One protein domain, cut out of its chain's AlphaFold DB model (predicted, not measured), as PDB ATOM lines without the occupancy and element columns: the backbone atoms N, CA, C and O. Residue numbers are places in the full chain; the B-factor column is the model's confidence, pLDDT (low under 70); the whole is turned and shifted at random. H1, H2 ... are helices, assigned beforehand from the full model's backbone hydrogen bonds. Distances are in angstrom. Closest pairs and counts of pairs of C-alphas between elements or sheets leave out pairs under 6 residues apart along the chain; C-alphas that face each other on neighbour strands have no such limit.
ATOM      1  N   SER A   9     217.807 367.472 222.136       92.94
ATOM      2  CA  SER A   9     217.070 368.492 222.891       92.94
ATOM      3  C   SER A   9     216.018 369.180 222.027       92.94
ATOM      4  O   SER A   9     214.883 369.345 222.462       92.94
ATOM      5  N   GLU A  10     216.377 369.535 220.795       92.81
ATOM      6  CA  GLU A  10     215.463 370.143 219.823       92.81
ATOM      7  C   GLU A  10     214.314 369.201 219.475       92.81
ATOM      8  O   GLU A  10     213.158 369.616 219.462       92.81
ATOM      9  N   LEU A  11     214.607 367.912 219.277       93.88
ATOM     10  CA  LEU A  11     213.569 366.916 219.032       93.88
ATOM     11  C   LEU A  11     212.594 366.810 220.215       93.88
ATOM     12  O   LEU A  11     211.381 366.813 220.019       93.88
ATOM     13  N   MET A  12     213.109 366.751 221.445       95.62
ATOM     14  CA  MET A  12     212.269 366.688 222.645       95.62
ATOM     15  C   MET A  12     211.424 367.950 222.828       95.62
ATOM     16  O   MET A  12     210.267 367.852 223.242       95.62
ATOM     17  N   GLN A  13     211.976 369.117 222.494       95.75
ATOM     18  CA  GLN A  13     211.258 370.383 222.551       95.75
ATOM     19  C   GLN A  13     210.102 370.401 221.544       95.75
ATOM     20  O   GLN A  13     208.964 370.643 221.934       95.75
ATOM     21  N   LEU A  14     210.360 370.025 220.287       94.69
ATOM     22  CA  LEU A  14     209.338 369.944 219.239       94.69
ATOM     23  C   LEU A  14     208.201 368.984 219.601       94.69
ATOM     24  O   LEU A  14     207.027 369.297 219.389       94.69
ATOM     25  N   ILE A  15     208.534 367.825 220.176       94.50
ATOM     26  CA  ILE A  15     207.537 366.860 220.653       94.50
ATOM     27  C   ILE A  15     206.716 367.470 221.792       94.50
ATOM     28  O   ILE A  15     205.488 367.397 221.776       94.50
ATOM     29  N   THR A  16     207.378 368.098 222.764       95.62
ATOM     30  CA  THR A  16     206.711 368.710 223.920       95.62
ATOM     31  C   THR A  16     205.754 369.816 223.491       95.62
ATOM     32  O   THR A  16     204.619 369.865 223.968       95.62
ATOM     33  N   ASP A  17     206.178 370.676 222.571       95.31
ATOM     34  CA  ASP A  17     205.367 371.793 222.091       95.31
ATOM     35  C   ASP A  17     204.173 371.301 221.270       95.31
ATOM     36  O   ASP A  17     203.057 371.796 221.441       95.31
ATOM     37  N   SER A  18     204.369 370.250 220.470       95.06
ATOM     38  CA  SER A  18     203.286 369.606 219.719       95.06
ATOM     39  C   SER A  18     202.232 369.002 220.653       95.06
ATOM     40  O   SER A  18     201.039 369.247 220.490       95.06
ATOM     41  N   VAL A  19     202.663 368.265 221.684       95.31
ATOM     42  CA  VAL A  19     201.758 367.670 222.682       95.31
ATOM     43  C   VAL A  19     201.018 368.753 223.470       95.31
ATOM     44  O   VAL A  19     199.803 368.663 223.643       95.31
ATOM     45  N   ARG A  20     201.716 369.807 223.914       93.75
ATOM     46  CA  ARG A  20     201.095 370.941 224.617       93.75
ATOM     47  C   ARG A  20     200.054 371.646 223.760       93.75
ATOM     48  O   ARG A  20     198.998 371.995 224.280       93.75
ATOM     49  N   SER A  21     200.333 371.842 222.472       93.88
ATOM     50  CA  SER A  21     199.387 372.464 221.545       93.88
ATOM     51  C   SER A  21     198.078 371.682 221.487       93.88
ATOM     52  O   SER A  21     197.012 372.265 221.672       93.88
ATOM     53  N   VAL A  22     198.160 370.360 221.311       96.69
ATOM     54  CA  VAL A  22     196.974 369.492 221.253       96.69
ATOM     55  C   VAL A  22     196.213 369.515 222.579       96.69
ATOM     56  O   VAL A  22     195.004 369.716 222.586       96.69
ATOM     57  N   ILE A  23     196.901 369.384 223.718       94.06
ATOM     58  CA  ILE A  23     196.249 369.422 225.039       94.06
ATOM     59  C   ILE A  23     195.523 370.753 225.263       94.06
ATOM     60  O   ILE A  23     194.406 370.766 225.778       94.06
ATOM     61  N   ASN A  24     196.137 371.873 224.879       90.19
ATOM     62  CA  ASN A  24     195.520 373.189 225.011       90.19
ATOM     63  C   ASN A  24     194.266 373.323 224.140       90.19
ATOM     64  O   ASN A  24     193.270 373.884 224.598       90.19
ATOM     65  N   GLU A  25     194.300 372.795 222.917       93.31
ATOM     66  CA  GLU A  25     193.143 372.778 222.023       93.31
ATOM     67  C   GLU A  25     191.993 371.946 222.607       93.31
ATOM     68  O   GLU A  25     190.871 372.438 222.734       93.31
ATOM     69  N   GLU A  26     192.279 370.719 223.044       95.00
ATOM     70  CA  GLU A  26     191.273 369.827 223.627       95.00
ATOM     71  C   GLU A  26     190.699 370.381 224.935       95.00
ATOM     72  O   GLU A  26     189.493 370.306 225.180       95.00
ATOM     73  N   ARG A  27     191.532 371.027 225.760       90.62
ATOM     74  CA  ARG A  27     191.064 371.723 226.962       90.62
ATOM     75  C   ARG A  27     190.089 372.847 226.615       90.62
ATOM     76  O   ARG A  27     189.092 373.003 227.312       90.62
ATOM     77  N   ASN A  28     190.356 373.629 225.570       88.56
ATOM     78  CA  ASN A  28     189.455 374.711 225.169       88.56
ATOM     79  C   ASN A  28     188.103 374.167 224.685       88.56
ATOM     80  O   ASN A  28     187.072 374.688 225.103       88.56
ATOM     81  N   LYS A  29     188.101 373.077 223.903       92.38
ATOM     82  CA  LYS A  29     186.866 372.375 223.504       92.38
ATOM     83  C   LYS A  29     186.081 371.886 224.720       92.38
ATOM     84  O   LYS A  29     184.868 372.056 224.792       92.38
ATOM     85  N   LEU A  30     186.772 371.315 225.707       90.06
ATOM     86  CA  LEU A  30     186.140 370.887 226.953       90.06
ATOM     87  C   LEU A  30     185.524 372.071 227.712       90.06
ATOM     88  O   LEU A  30     184.389 371.969 228.168       90.06
ATOM     89  N   LEU A  31     186.243 373.188 227.844       88.00
ATOM     90  CA  LEU A  31     185.722 374.385 228.510       88.00
ATOM     91  C   LEU A  31     184.473 374.923 227.807       88.00
ATOM     92  O   LEU A  31     183.523 375.288 228.489       88.00
ATOM     93  N   GLU A  32     184.443 374.919 226.476       87.31
ATOM     94  CA  GLU A  32     183.263 375.310 225.699       87.31
ATOM     95  C   GLU A  32     182.049 374.422 226.010       87.31
ATOM     96  O   GLU A  32     180.957 374.937 226.235       87.31
ATOM     97  N   ILE A  33     182.248 373.104 226.106       89.88
ATOM     98  CA  ILE A  33     181.188 372.145 226.464       89.88
ATOM     99  C   ILE A  33     180.708 372.341 227.910       89.88
ATOM    100  O   ILE A  33     179.531 372.138 228.207       89.88
ATOM    101  N   LEU A  34     181.613 372.699 228.824       87.25
ATOM    102  CA  LEU A  34     181.298 372.890 230.241       87.25
ATOM    103  C   LEU A  34     180.607 374.227 230.532       87.25
ATOM    104  O   LEU A  34     179.991 374.366 231.592       87.25
ATOM    105  N   LEU A  35     180.713 375.215 229.639       84.94
ATOM    106  CA  LEU A  35     180.020 376.486 229.811       84.94
ATOM    107  C   LEU A  35     178.505 376.271 229.679       84.94
ATOM    108  O   LEU A  35     178.045 375.704 228.685       84.94
ATOM    109  N   PRO A  36     177.702 376.731 230.657       83.31
ATOM    110  CA  PRO A  36     176.261 376.590 230.580       83.31
ATOM    111  C   PRO A  36     175.743 377.375 229.379       83.31
ATOM    112  O   PRO A  36     176.000 378.573 229.236       83.31
ATOM    113  N   THR A  37     174.993 376.696 228.518       84.56
ATOM    114  CA  THR A  37     174.289 377.367 227.435       84.56
ATOM    115  C   THR A  37     173.146 378.177 228.032       84.56
ATOM    116  O   THR A  37     172.397 377.699 228.883       84.56
ATOM    117  N   VAL A  38     173.027 379.431 227.605       88.25
ATOM    118  CA  VAL A  38     171.912 380.300 227.983       88.25
ATOM    119  C   VAL A  38     171.109 380.631 226.738       88.25
ATOM    120  O   VAL A  38     171.657 380.926 225.673       88.25
ATOM    121  N   SER A  39     169.789 380.562 226.852       92.31
ATOM    122  CA  SER A  39     168.893 381.036 225.805       92.31
ATOM    123  C   SER A  39     168.989 382.557 225.665       92.31
ATOM    124  O   SER A  39     169.392 383.267 226.588       92.31
ATOM    125  N   LYS A  40     168.554 383.090 224.515       93.25
ATOM    126  CA  LYS A  40     168.492 384.547 224.302       93.25
ATOM    127  C   LYS A  40     167.691 385.251 225.398       93.25
ATOM    128  O   LYS A  40     168.147 386.248 225.930       93.25
ATOM    129  N   LYS A  41     166.554 384.671 225.795       95.38
ATOM    130  CA  LYS A  41     165.706 385.205 226.866       95.38
ATOM    131  C   LYS A  41     166.437 385.262 228.210       95.38
ATOM    132  O   LYS A  41     166.331 386.258 228.914       95.38
ATOM    133  N   GLU A  42     167.164 384.205 228.570       93.81
ATOM    134  CA  GLU A  42     167.946 384.185 229.813       93.81
ATOM    135  C   GLU A  42     169.079 385.210 229.774       93.81
ATOM    136  O   GLU A  42     169.306 385.898 230.765       93.81
ATOM    137  N   MET A  43     169.744 385.365 228.625       93.44
ATOM    138  CA  MET A  43     170.765 386.397 228.446       93.44
ATOM    139  C   MET A  43     170.176 387.809 228.567       93.44
ATOM    140  O   MET A  43     170.737 388.641 229.277       93.44
ATOM    141  N   ASP A  44     169.025 388.071 227.944       94.69
ATOM    142  CA  ASP A  44     168.324 389.358 228.039       94.69
ATOM    143  C   ASP A  44     167.928 389.672 229.494       94.69
ATOM    144  O   ASP A  44     168.091 390.801 229.962       94.69
ATOM    145  N   ASP A  45     167.463 388.666 230.244       95.94
ATOM    146  CA  ASP A  45     167.138 388.802 231.666       95.94
ATOM    147  C   ASP A  45     168.385 389.075 232.528       95.94
ATOM    148  O   ASP A  45     168.318 389.875 233.467       95.94
ATOM    149  N   ILE A  46     169.527 388.450 232.216       93.38
ATOM    150  CA  ILE A  46     170.818 388.715 232.875       93.38
ATOM    151  C   ILE A  46     171.252 390.158 232.611       93.38
ATOM    152  O   ILE A  46     171.517 390.893 233.564       93.38
ATOM    153  N   ILE A  47     171.261 390.591 231.348       94.69
ATOM    154  CA  ILE A  47     171.648 391.954 230.958       94.69
ATOM    155  C   ILE A  47     170.720 392.980 231.613       94.69
ATOM    156  O   ILE A  47     171.180 393.984 232.147       94.69
ATOM    157  N   LYS A  48     169.412 392.718 231.672       96.19
ATOM    158  CA  LYS A  48     168.463 393.612 232.350       96.19
ATOM    159  C   LYS A  48     168.747 393.759 233.850       96.19
ATOM    160  O   LYS A  48     168.505 394.826 234.409       96.19
ATOM    161  N   ARG A  49     169.206 392.695 234.517       95.75
ATOM    162  CA  ARG A  49     169.479 392.694 235.967       95.75
ATOM    163  C   ARG A  49     170.846 393.268 236.320       95.75
ATOM    164  O   ARG A  49     170.973 393.905 237.361       95.75
ATOM    165  N   PHE A  50     171.848 393.009 235.487       93.50
ATOM    166  CA  PHE A  50     173.249 393.273 235.805       93.50
ATOM    167  C   PHE A  50     173.923 394.254 234.842       93.50
ATOM    168  O   PHE A  50     175.077 394.593 235.066       93.50
ATOM    169  N   GLY A  51     173.247 394.743 233.805       93.00
ATOM    170  CA  GLY A  51     173.859 395.558 232.756       93.00
ATOM    171  C   GLY A  51     174.776 394.751 231.835       93.00
ATOM    172  O   GLY A  51     174.953 393.539 231.981       93.00
ATOM    173  N   GLU A  52     175.368 395.434 230.865       90.81
ATOM    174  CA  GLU A  52     176.406 394.875 230.008       90.81
ATOM    175  C   GLU A  52     177.802 395.143 230.592       90.81
ATOM    176  O   GLU A  52     178.010 396.141 231.283       90.81
ATOM    177  N   PRO A  53     178.823 394.328 230.266       89.50
ATOM    178  CA  PRO A  53     180.193 394.569 230.725       89.50
ATOM    179  C   PRO A  53     180.728 395.978 230.418       89.50
ATOM    180  O   PRO A  53     181.519 396.511 231.192       89.50
ATOM    181  N   LYS A  54     180.273 396.600 229.320       90.19
ATOM    182  CA  LYS A  54     180.645 397.971 228.923       90.19
ATOM    183  C   LYS A  54     180.141 399.055 229.886       90.19
ATOM    184  O   LYS A  54     180.665 400.163 229.862       90.19
ATOM    185  N   ASP A  55     179.154 398.733 230.721       93.19
ATOM    186  CA  ASP A  55     178.571 399.654 231.700       93.19
ATOM    187  C   ASP A  55     179.436 399.767 232.972       93.19
ATOM    188  O   ASP A  55     179.184 400.609 233.838       93.19
ATOM    189  N   TYR A  56     180.478 398.938 233.092       92.19
ATOM    190  CA  TYR A  56     181.380 398.891 234.237       92.19
ATOM    191  C   TYR A  56     182.757 399.483 233.916       92.19
ATOM    192  O   TYR A  56     183.276 399.361 232.810       92.19
ATOM    193  N   ASP A  57     183.391 400.084 234.928       94.12
ATOM    194  CA  ASP A  57     184.765 400.585 234.825       94.12
ATOM    195  C   ASP A  57     185.739 399.440 234.507       94.12
ATOM    196  O   ASP A  57     185.903 398.508 235.301       94.12
TER     197      ASP A  57
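What this domain is: This is residues 9 to 57 of the 70 residues of an uncharacterized protein of Ignavibacteriae bacterium (UniProt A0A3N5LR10). One long straight helix, H1, sticks out as an arm and makes most of the length; beyond a tight link, the much shorter helix H2 turns off from its line, like the short limb of an L. The two helices do not pack on each other. The printed part has 49 residues with two named helices, H1 then H2, and no named strand, and its class is all helix. It is extended, with a radius of gyration of the C-alphas of 19.2 A and spans of 55 by 27 by 10 A.

Where its parts are: H1, residues 9 to 34, begins with C-alpha 9 at (217.070, 368.492, 222.891) and ends with C-alpha 34 at (181.298, 372.890, 230.241), 36.8 A away. H2, residues 40 to 50, measures 15.2 A from its first to its last C-alpha, and C-alpha 50 is at (173.249, 393.273, 235.805).

How they stand to each other: Residues 9 to 37, of which 9 to 34 belong to H1, stand free. H1 and H2 are apart, with no C-alpha of the one within 8 A of the other. In both helices every O i to N i+4 pair is within hydrogen-bond range.

The domain as a whole: The C-alphas of Ser 9 and Lys 48, the two farthest apart, are 55.5 A apart. The printed part has no cut, and no printed residue is under 70 in pLDDT.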